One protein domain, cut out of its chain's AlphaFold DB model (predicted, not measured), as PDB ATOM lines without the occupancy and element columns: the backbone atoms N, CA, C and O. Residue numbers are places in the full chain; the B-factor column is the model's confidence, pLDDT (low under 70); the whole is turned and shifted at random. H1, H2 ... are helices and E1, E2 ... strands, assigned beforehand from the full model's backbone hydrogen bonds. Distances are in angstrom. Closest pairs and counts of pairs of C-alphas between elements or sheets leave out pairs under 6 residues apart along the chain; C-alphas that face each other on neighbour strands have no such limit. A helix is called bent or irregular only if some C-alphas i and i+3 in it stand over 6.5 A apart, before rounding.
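Overview. This is residues 44 to 89 and 162 to 193 of the 408 residues of an uncharacterized protein of Sporothrix insectorum RCEF 264 (UniProt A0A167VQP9). What is the main picture? A long helix, H1, sticks out as an arm with its residues 44 to 63 from a small body, in which a strongly twisted sheet of three strands has a short helix, H2, crossing over its edge strand E1. What is the body made of, and in which order? The 78 printed residues hold two named helices and three named strands, along the chain H1, E1, E2, E3, H2, of mixed class; the sheet's order is E1 - E2 - E3, antiparallel throughout. How large is it? It is only just loose, close to extended, with a radius of gyration of the C-alphas of 16.9 A, and it is flat, spanning 57 by 39 by 17 A, with the arm making much of the length.

Along the chain. Where does the first element run? H1 is residues 44 to 69, 35.8 A from C-alpha 44 at (164.386, 126.494, 136.160) to C-alpha 69 at (130.485, 127.185, 147.706). It is irregular, but only just: C-alphas 60 and 63 are 6.6 A apart, and it has a kink of 37 degrees near residue 63. Where are the strands? E1 is residues 76 to 87, 23.2 A long, and bends by 93 degrees at residue 81. E2 is residues 162 to 168, 17.6 A long, and E3 is residues 171 to 178, 20.6 A long, which bends by 59 degrees at residue 174. Where does the last helix end? H2, residues 181 to 191, 15.3 A long, ends at C-alpha 191 at (133.238, 129.007, 118.812).

Arrangement. How does H1 meet the sheet? H1 is on the sheet but only grazes it, with its residues 64 to 69; the closest C-alphas of H1 and E2 are those of Ile 69 and Thr 168, 6.4 A apart. How do the strands pair? E1 and E2 are antiparallel at 155 degrees, with N 78 and O 165 within hydrogen-bond range at 2.8 A. E2 and E3 form a hairpin, antiparallel at 143 degrees, with N 166 and O 173 at 2.8 A. Where is H2? It is on the sheet over E1, across the strands at 78 degrees to E1 on the local plane, which was only just fitted, to 6 C-alphas; its height over the sheet is 9.3 A, and the closest C-alphas of E1 and H2 are those of Phe 84 and Met 184, 7.4 A apart. H1 and H2 are apart. What of the helices' backbones? In H2 every O i to N i+4 pair is within hydrogen-bond range, in H1 17 of 22.

Size, cuts and confidence. How far does it reach? The two C-alphas farthest apart are those of Ile 44 and Ser 89, 58.9 A. Where is the cut? Residues 90 to 161 are not printed, and C-alphas 89 and 162 are 15.5 A apart across it. Of the links that are printed whole, none is long. Where is confidence low? The pLDDT is under 70 at residues 64 to 66, 68 to 69 and 71 to 73, against a mean of 85.8 over the printed part.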
ATOM      1  N   ILE A  44     164.757 125.123 135.777       89.00
ATOM      2  CA  ILE A  44     164.386 126.494 136.160       89.00
ATOM      3  C   ILE A  44     163.116 126.928 135.415       89.00
ATOM      4  O   ILE A  44     162.193 127.447 136.036       89.00
ATOM      5  N   GLY A  45     163.029 126.666 134.105       90.56
ATOM      6  CA  GLY A  45     161.830 126.960 133.313       90.56
ATOM      7  C   GLY A  45     160.587 126.222 133.817       90.56
ATOM      8  O   GLY A  45     159.532 126.832 133.967       90.56
ATOM      9  N   ALA A  46     160.719 124.936 134.151       91.62
ATOM     10  CA  ALA A  46     159.636 124.139 134.724       91.62
ATOM     11  C   ALA A  46     159.205 124.654 136.107       91.62
ATOM     12  O   ALA A  46     158.009 124.767 136.367       91.62
ATOM     13  N   GLY A  47     160.159 125.034 136.964       94.38
ATOM     14  CA  GLY A  47     159.874 125.619 138.277       94.38
ATOM     15  C   GLY A  47     159.118 126.945 138.179       94.38
ATOM     16  O   GLY A  47     158.116 127.133 138.865       94.38
ATOM     17  N   VAL A  48     159.533 127.838 137.274       94.75
ATOM     18  CA  VAL A  48     158.836 129.115 137.033       94.75
ATOM     19  C   VAL A  48     157.428 128.880 136.492       94.75
ATOM     20  O   VAL A  48     156.482 129.495 136.978       94.75
ATOM     21  N   MET A  49     157.261 127.961 135.537       94.06
ATOM     22  CA  MET A  49     155.941 127.601 135.010       94.06
ATOM     23  C   MET A  49     155.027 127.022 136.092       94.06
ATOM     24  O   MET A  49     153.858 127.396 136.151       94.06
ATOM     25  N   TYR A  50     155.546 126.165 136.974       94.69
ATOM     26  CA  TYR A  50     154.779 125.597 138.082       94.69
ATOM     27  C   TYR A  50     154.353 126.661 139.095       94.69
ATOM     28  O   TYR A  50     153.190 126.701 139.484       94.69
ATOM     29  N   ILE A  51     155.261 127.563 139.484       92.56
ATOM     30  CA  ILE A  51     154.943 128.668 140.400       92.56
ATOM     31  C   ILE A  51     153.907 129.601 139.767       92.56
ATOM     32  O   ILE A  51     152.953 129.995 140.429       92.56
ATOM     33  N   CYS A  52     154.055 129.922 138.479       89.50
ATOM     34  CA  CYS A  52     153.113 130.779 137.767       89.50
ATOM     35  C   CYS A  52     151.731 130.119 137.637       89.50
ATOM     36  O   CYS A  52     150.715 130.776 137.852       89.50
ATOM     37  N   TRP A  53     151.689 128.815 137.350       93.06
ATOM     38  CA  TRP A  53     150.459 128.025 137.328       93.06
ATOM     39  C   TRP A  53     149.806 127.948 138.714       93.06
ATOM     40  O   TRP A  53     148.614 128.210 138.836       93.06
ATOM     41  N   SER A  54     150.582 127.674 139.765       89.69
ATOM     42  CA  SER A  54     150.104 127.585 141.150       89.69
ATOM     43  C   SER A  54     149.577 128.927 141.665       89.69
ATOM     44  O   SER A  54     148.494 128.980 142.247       89.69
ATOM     45  N   ALA A  55     150.284 130.030 141.406       84.12
ATOM     46  CA  ALA A  55     149.831 131.369 141.771       84.12
ATOM     47  C   ALA A  55     148.573 131.777 140.992       84.12
ATOM     48  O   ALA A  55     147.655 132.354 141.569       84.12
ATOM     49  N   TYR A  56     148.492 131.445 139.700       85.06
ATOM     50  CA  TYR A  56     147.291 131.680 138.900       85.06
ATOM     51  C   TYR A  56     146.100 130.874 139.430       85.06
ATOM     52  O   TYR A  56     145.025 131.424 139.655       85.06
ATOM     53  N   PHE A  57     146.297 129.585 139.702       82.31
ATOM     54  CA  PHE A  57     145.240 128.712 140.193       82.31
ATOM     55  C   PHE A  57     144.734 129.163 141.570       82.31
ATOM     56  O   PHE A  57     143.533 129.339 141.756       82.31
ATOM     57  N   THR A  58     145.641 129.453 142.509       79.38
ATOM     58  CA  THR A  58     145.276 129.833 143.884       79.38
ATOM     59  C   THR A  58     144.749 131.259 144.022       79.38
ATOM     60  O   THR A  58     143.973 131.506 144.936       79.38
ATOM     61  N   ARG A  59     145.134 132.207 143.155       76.62
ATOM     62  CA  ARG A  59     144.687 133.612 143.264       76.62
ATOM     63  C   ARG A  59     143.602 134.020 142.282       76.62
ATOM     64  O   ARG A  59     142.883 134.968 142.567       76.62
ATOM     65  N   VAL A  60     143.513 133.369 141.126       75.56
ATOM     66  CA  VAL A  60     142.595 133.781 140.051       75.56
ATOM     67  C   VAL A  60     141.438 132.801 139.894       75.56
ATOM     68  O   VAL A  60     140.328 133.234 139.611       75.56
ATOM     69  N   VAL A  61     141.675 131.498 140.078       74.75
ATOM     70  CA  VAL A  61     140.669 130.463 139.784       74.75
ATOM     71  C   VAL A  61     139.914 130.016 141.035       74.75
ATOM     72  O   VAL A  61     138.690 129.996 141.023       74.75
ATOM     73  N   VAL A  62     140.621 129.672 142.113       73.44
ATOM     74  CA  VAL A  62     140.016 129.141 143.348       73.44
ATOM     75  C   VAL A  62     139.162 130.162 144.118       73.44
ATOM     76  O   VAL A  62     138.028 129.814 144.431       73.44
ATOM     77  N   PRO A  63     139.616 131.400 144.410       70.50
ATOM     78  CA  PRO A  63     138.848 132.330 145.242       70.50
ATOM     79  C   PRO A  63     137.438 132.652 144.717       70.50
ATOM     80  O   PRO A  63     136.501 132.520 145.497       70.50
ATOM     81  N   PRO A  64     137.210 132.961 143.420       66.81
ATOM     82  CA  PRO A  64     135.849 133.222 142.944       66.81
ATOM     83  C   PRO A  64     134.947 131.982 142.957       66.81
ATOM     84  O   PRO A  64     133.734 132.117 142.885       66.81
ATOM     85  N   ILE A  65     135.516 130.774 143.005       67.44
ATOM     86  CA  ILE A  65     134.746 129.529 143.090       67.44
ATOM     87  C   ILE A  65     134.438 129.196 144.556       67.44
ATOM     88  O   ILE A  65     133.324 128.779 144.852       67.44
ATOM     89  N   ALA A  66     135.393 129.408 145.467       68.88
ATOM     90  CA  ALA A  66     135.234 129.161 146.899       68.88
ATOM     91  C   ALA A  66     134.136 130.046 147.516       68.88
ATOM     92  O   ALA A  66     133.230 129.517 148.153       68.88
ATOM     93  N   ASP A  67     134.115 131.343 147.178       70.38
ATOM     94  CA  ASP A  67     133.085 132.299 147.626       70.38
ATOM     95  C   ASP A  67     131.649 131.911 147.194       70.38
ATOM     96  O   ASP A  67     130.661 132.489 147.654       70.38
ATOM     97  N   HIS A  68     131.499 130.989 146.236       66.94
ATOM     98  CA  HIS A  68     130.204 130.501 145.747       66.94
ATOM     99  C   HIS A  68     129.790 129.157 146.359       66.94
ATOM    100  O   HIS A  68     128.634 128.765 146.214       66.94
ATOM    101  N   ILE A  69     130.714 128.470 147.032       65.62
ATOM    102  CA  ILE A  69     130.485 127.185 147.706       65.62
ATOM    103  C   ILE A  69     130.174 127.397 149.199       65.62
ATOM    104  O   ILE A  69     129.495 126.565 149.794       65.62
ATOM    105  N   ASP A  70     130.617 128.511 149.789       72.38
ATOM    106  CA  ASP A  70     130.351 128.841 151.192       72.38
ATOM    107  C   ASP A  70     128.844 129.031 151.485       72.38
ATOM    108  O   ASP A  70     128.066 129.444 150.619       72.38
ATOM    109  N   GLU A  71     128.420 128.743 152.723       58.62
ATOM    110  CA  GLU A  71     127.030 128.848 153.203       58.62
ATOM    111  C   GLU A  71     126.526 130.310 153.139       58.62
ATOM    112  O   GLU A  71     126.663 131.092 154.077       58.62
ATOM    113  N   GLY A  72     125.975 130.703 151.985       64.50
ATOM    114  CA  GLY A  72     125.562 132.078 151.658       64.50
ATOM    115  C   GLY A  72     126.030 132.573 150.281       64.50
ATOM    116  O   GLY A  72     125.661 133.675 149.861       64.50
ATOM    117  N   GLY A  73     126.822 131.771 149.563       67.00
ATOM    118  CA  GLY A  73     127.301 132.049 148.214       67.00
ATOM    119  C   GLY A  73     126.173 132.152 147.182       67.00
ATOM    120  O   GLY A  73     125.162 131.451 147.236       67.00
ATOM    121  N   LYS A  74     126.332 133.055 146.208       77.38
ATOM    122  CA  LYS A  74     125.409 133.157 145.066       77.38
ATOM    123  C   LYS A  74     125.622 131.951 144.144       77.38
ATOM    124  O   LYS A  74     126.777 131.664 143.834       77.38
ATOM    125  N   PRO A  75     124.556 131.302 143.642       82.56
ATOM    126  CA  PRO A  75     124.714 130.134 142.788       82.56
ATOM    127  C   PRO A  75     125.454 130.508 141.496       82.56
ATOM    128  O   PRO A  75     125.053 131.433 140.780       82.56
ATOM    129  N   LEU A  76     126.545 129.798 141.195       86.25
ATOM    130  CA  LEU A  76     127.371 130.044 140.013       86.25
ATOM    131  C   LEU A  76     126.922 129.145 138.867       86.25
ATOM    132  O   LEU A  76     127.042 127.925 138.932       86.25
ATOM    133  N   PHE A  77     126.475 129.754 137.773       87.62
ATOM    134  CA  PHE A  77     126.146 129.023 136.555       87.62
ATOM    135  C   PHE A  77     127.344 128.962 135.602       87.62
ATOM    136  O   PHE A  77     127.722 129.969 134.996       87.62
ATOM    137  N   ILE A  78     127.911 127.770 135.424       90.81
ATOM    138  CA  ILE A  78     128.978 127.474 134.466       90.81
ATOM    139  C   ILE A  78     128.344 126.939 133.177       90.81
ATOM    140  O   ILE A  78     127.863 125.804 133.137       90.81
ATOM    141  N   PRO A  79     128.332 127.724 132.093       91.38
ATOM    142  CA  PRO A  79     127.635 127.333 130.885       91.38
ATOM    143  C   PRO A  79     128.432 126.375 130.011       91.38
ATOM    144  O   PRO A  79     129.612 126.599 129.741       91.38
ATOM    145  N   PHE A  80     127.755 125.377 129.447       91.94
ATOM    146  CA  PHE A  80     128.373 124.521 128.444       91.94
ATOM    147  C   PHE A  80     128.346 125.162 127.048       91.94
ATOM    148  O   PHE A  80     127.342 125.768 126.653       91.94
ATOM    149  N   PRO A  81     129.439 125.045 126.271       86.06
ATOM    150  CA  PRO A  81     129.426 125.418 124.864       86.06
ATOM    151  C   PRO A  81     128.560 124.431 124.063       86.06
ATOM    152  O   PRO A  81     128.453 123.259 124.410       86.06
ATOM    153  N   PHE A  82     127.944 124.905 122.975       86.62
ATOM    154  CA  PHE A  82     127.145 124.104 122.025       86.62
ATOM    155  C   PHE A  82     125.855 123.443 122.555       86.62
ATOM    156  O   PHE A  82     125.188 122.741 121.803       86.62
ATOM    157  N   THR A  83     125.435 123.707 123.793       91.19
ATOM    158  CA  THR A  83     124.204 123.138 124.384       91.19
ATOM    159  C   THR A  83     122.974 124.044 124.250       91.19
ATOM    160  O   THR A  83     122.014 123.921 125.013       91.19
ATOM    161  N   PHE A  84     122.984 124.977 123.294       92.25
ATOM    162  CA  PHE A  84     121.868 125.895 123.072       92.25
ATOM    163  C   PHE A  84     120.660 125.161 122.481       92.25
ATOM    164  O   PHE A  84     120.763 124.516 121.438       92.25
ATOM    165  N   LYS A  85     119.497 125.309 123.116       92.56
ATOM    166  CA  LYS A  85     118.209 124.803 122.636       92.56
ATOM    167  C   LYS A  85     117.244 125.962 122.446       92.56
ATOM    168  O   LYS A  85     116.905 126.662 123.395       92.56
ATOM    169  N   VAL A  86     116.785 126.154 121.212       92.94
ATOM    170  CA  VAL A  86     115.745 127.138 120.896       92.94
ATOM    171  C   VAL A  86     114.391 126.492 121.165       92.94
ATOM    172  O   VAL A  86     113.961 125.608 120.428       92.94
ATOM    173  N   VAL A  87     113.734 126.911 122.242       92.69
ATOM    174  CA  VAL A  87     112.426 126.405 122.649       92.69
ATOM    175  C   VAL A  87     111.342 127.304 122.046       92.69
ATOM    176  O   VAL A  87     111.303 128.502 122.356       92.69
ATOM    177  N   PRO A  88     110.458 126.775 121.178       91.31
ATOM    178  CA  PRO A  88     109.351 127.553 120.644       91.31
ATOM    179  C   PRO A  88     108.407 127.950 121.780       91.31
ATOM    180  O   PRO A  88     108.028 127.139 122.623       91.31
ATOM    181  N   SER A  89     108.030 129.220 121.802       89.75
ATOM    182  CA  SER A  89     107.072 129.742 122.767       89.75
ATOM    183  C   SER A  89     105.647 129.283 122.425       89.75
ATOM    184  O   SER A  89     105.295 129.041 121.262       89.75
ATOM    185  N   ARG A 162     120.093 127.196 127.640       94.44
ATOM    186  CA  ARG A 162     121.458 126.663 127.623       94.44
ATOM    187  C   ARG A 162     121.667 125.768 128.833       94.44
ATOM    188  O   ARG A 162     121.366 126.179 129.952       94.44
ATOM    189  N   ASN A 163     122.243 124.592 128.607       94.38
ATOM    190  CA  ASN A 163     122.633 123.704 129.698       94.38
ATOM    191  C   ASN A 163     123.939 124.189 130.327       94.38
ATOM    192  O   ASN A 163     124.859 124.619 129.622       94.38
ATOM    193  N   GLY A 164     124.045 124.059 131.637       93.12
ATOM    194  CA  GLY A 164     125.269 124.309 132.377       93.12
ATOM    195  C   GLY A 164     125.222 123.660 133.749       93.12
ATOM    196  O   GLY A 164     124.220 123.053 134.125       93.12
ATOM    197  N   LEU A 165     126.324 123.785 134.475       91.31
ATOM    198  CA  LEU A 165     126.418 123.359 135.864       91.31
ATOM    199  C   LEU A 165     126.045 124.538 136.748       91.31
ATOM    200  O   LEU A 165     126.624 125.614 136.606       91.31
ATOM    201  N   LEU A 166     125.082 124.339 137.632       89.25
ATOM    202  CA  LEU A 166     124.773 125.262 138.705       89.25
ATOM    203  C   LEU A 166     125.493 124.766 139.953       89.25
ATOM    204  O   LEU A 166     125.221 123.672 140.440       89.25
ATOM    205  N   LEU A 167     126.446 125.557 140.424       86.62
ATOM    206  CA  LEU A 167     127.125 125.321 141.683       86.62
ATOM    207  C   LEU A 167     126.344 126.059 142.770       86.62
ATOM    208  O   LEU A 167     126.308 127.290 142.773       86.62
ATOM    209  N   THR A 168     125.693 125.294 143.637       81.75
ATOM    210  CA  THR A 168     124.950 125.770 144.808       81.75
ATOM    211  C   THR A 168     125.674 125.282 146.064       81.75
ATOM    212  O   THR A 168     126.466 124.343 145.994       81.75
ATOM    213  N   SER A 169     125.379 125.864 147.227       81.88
ATOM    214  CA  SER A 169     125.877 125.375 148.523       81.88
ATOM    215  C   SER A 169     125.549 123.896 148.781       81.88
ATOM    216  O   SER A 169     126.293 123.213 149.475       81.88
ATOM    217  N   GLU A 170     124.458 123.379 148.202       77.88
ATOM    218  CA  GLU A 170     124.033 121.980 148.353       77.88
ATOM    219  C   GLU A 170     124.686 121.012 147.350       77.88
ATOM    220  O   GLU A 170     124.636 119.798 147.552       77.88
ATOM    221  N   GLY A 171     125.331 121.510 146.285       81.94
ATOM    222  CA  GLY A 171     125.992 120.653 145.300       81.94
ATOM    223  C   GLY A 171     126.060 121.197 143.870       81.94
ATOM    224  O   GLY A 171     125.859 122.381 143.597       81.94
ATOM    225  N   LEU A 172     126.396 120.288 142.949       86.62
ATOM    226  CA  LEU A 172     126.530 120.523 141.509       86.62
ATOM    227  C   LEU A 172     125.313 119.964 140.764       86.62
ATOM    228  O   LEU A 172     125.215 118.751 140.579       86.62
ATOM    229  N   ASP A 173     124.455 120.845 140.252       91.12
ATOM    230  CA  ASP A 173     123.263 120.459 139.494       91.12
ATOM    231  C   ASP A 173     123.401 120.763 138.002       91.12
ATOM    232  O   ASP A 173     123.872 121.825 137.592       91.12
ATOM    233  N   LEU A 174     122.939 119.846 137.149       91.50
ATOM    234  CA  LEU A 174     122.825 120.102 135.714       91.50
ATOM    235  C   LEU A 174     121.525 120.863 135.432       91.50
ATOM    236  O   LEU A 174     120.439 120.283 135.441       91.50
ATOM    237  N   VAL A 175     121.632 122.154 135.123       91.56
ATOM    238  CA  VAL A 175     120.478 123.047 134.957       91.56
ATOM    239  C   VAL A 175     120.422 123.611 133.538       91.56
ATOM    240  O   VAL A 175     121.440 123.884 132.899       91.56
ATOM    241  N   SER A 176     119.203 123.791 133.026       93.69
ATOM    242  CA  SER A 176     118.936 124.524 131.785       93.69
ATOM    243  C   SER A 176     118.436 125.926 132.125       93.69
ATOM    244  O   SER A 176     117.364 126.062 132.706       93.69
ATOM    245  N   MET A 177     119.195 126.962 131.765       90.56
ATOM    246  CA  MET A 177     118.831 128.360 132.024       90.56
ATOM    247  C   MET A 177     118.486 129.108 130.738       90.56
ATOM    248  O   MET A 177     119.068 128.848 129.684       90.56
ATOM    249  N   GLU A 178     117.576 130.078 130.843       91.75
ATOM    250  CA  GLU A 178     117.275 131.019 129.761       91.75
ATOM    251  C   GLU A 178     118.476 131.947 129.525       91.75
ATOM    252  O   GLU A 178     119.073 132.482 130.460       91.75
ATOM    253  N   VAL A 179     118.854 132.121 128.261       91.12
ATOM    254  CA  VAL A 179     119.991 132.936 127.833       91.12
ATOM    255  C   VAL A 179     119.535 133.922 126.778       91.12
ATOM    256  O   VAL A 179     118.742 133.599 125.896       91.12
ATOM    257  N   ASP A 180     120.086 135.129 126.841       90.81
ATOM    258  CA  ASP A 180     119.825 136.138 125.831       90.81
ATOM    259  C   ASP A 180     120.350 135.729 124.441       90.81
ATOM    260  O   ASP A 180     121.426 135.138 124.270       90.81
ATOM    261  N   SER A 181     119.599 136.125 123.420       90.62
ATOM    262  CA  SER A 181     119.911 135.892 122.015       90.62
ATOM    263  C   SER A 181     121.258 136.486 121.596       90.62
ATOM    264  O   SER A 181     121.994 135.844 120.838       90.62
ATOM    265  N   THR A 182     121.647 137.662 122.112       91.38
ATOM    266  CA  THR A 182     122.951 138.257 121.773       91.38
ATOM    267  C   THR A 182     124.095 137.397 122.294       91.38
ATOM    268  O   THR A 182     125.086 137.193 121.589       91.38
ATOM    269  N   THR A 183     123.942 136.850 123.502       92.00
ATOM    270  CA  THR A 183     124.951 136.007 124.146       92.00
ATOM    271  C   THR A 183     125.121 134.710 123.370       92.00
ATOM    272  O   THR A 183     126.251 134.354 123.038       92.00
ATOM    273  N   MET A 184     124.019 134.056 122.987       92.25
ATOM    274  CA  MET A 184     124.065 132.877 122.117       92.25
ATOM    275  C   MET A 184     124.821 133.181 120.821       92.25
ATOM    276  O   MET A 184     125.765 132.479 120.473       92.25
ATOM    277  N   LEU A 185     124.448 134.251 120.114       91.69
ATOM    278  CA  LEU A 185     125.060 134.586 118.830       91.69
ATOM    279  C   LEU A 185     126.552 134.928 118.947       91.69
ATOM    280  O   LEU A 185     127.332 134.554 118.071       91.69
ATOM    281  N   ARG A 186     126.962 135.616 120.017       92.44
ATOM    282  CA  ARG A 186     128.377 135.914 120.295       92.44
ATOM    283  C   ARG A 186     129.167 134.642 120.570       92.44
ATOM    284  O   ARG A 186     130.214 134.452 119.960       92.44
ATOM    285  N   VAL A 187     128.647 133.769 121.434       92.94
ATOM    286  CA  VAL A 187     129.287 132.492 121.774       92.94
ATOM    287  C   VAL A 187     129.399 131.609 120.533       92.94
ATOM    288  O   VAL A 187     130.488 131.136 120.227       92.94
ATOM    289  N   THR A 188     128.327 131.462 119.753       90.62
ATOM    290  CA  THR A 188     128.351 130.678 118.509       90.62
ATOM    291  C   THR A 188     129.344 131.246 117.498       90.62
ATOM    292  O   THR A 188     130.083 130.489 116.876       90.62
ATOM    293  N   ARG A 189     129.425 132.575 117.350       91.00
ATOM    294  CA  ARG A 189     130.386 133.218 116.441       91.00
ATOM    295  C   ARG A 189     131.837 133.058 116.898       91.00
ATOM    296  O   ARG A 189     132.715 132.960 116.046       91.00
ATOM    297  N   ALA A 190     132.079 133.057 118.207       92.06
ATOM    298  CA  ALA A 190     133.404 132.846 118.784       92.06
ATOM    299  C   ALA A 190     133.858 131.388 118.636       92.06
ATOM    300  O   ALA A 190     134.994 131.136 118.246       92.06
ATOM    301  N   LEU A 191     132.958 130.439 118.902       92.00
ATOM    302  CA  LEU A 191     133.238 129.007 118.812       92.00
ATOM    303  C   LEU A 191     133.317 128.502 117.364       92.00
ATOM    304  O   LEU A 191     134.079 127.585 117.079       92.00
ATOM    305  N   TRP A 192     132.542 129.089 116.448       91.12
ATOM    306  CA  TRP A 192     132.496 128.686 115.044       91.12
ATOM    307  C   TRP A 192     132.529 129.900 114.099       91.12
ATOM    308  O   TRP A 192     131.493 130.338 113.582       91.12
ATOM    309  N   PRO A 193     133.719 130.471 113.827       93.75
ATOM    310  CA  PRO A 193     133.864 131.650 112.981       93.75
ATOM    311  C   PRO A 193     133.798 131.287 111.485       93.75
ATOM    312  O   PRO A 193     134.739 131.522 110.726       93.75
TER     313      PRO A 193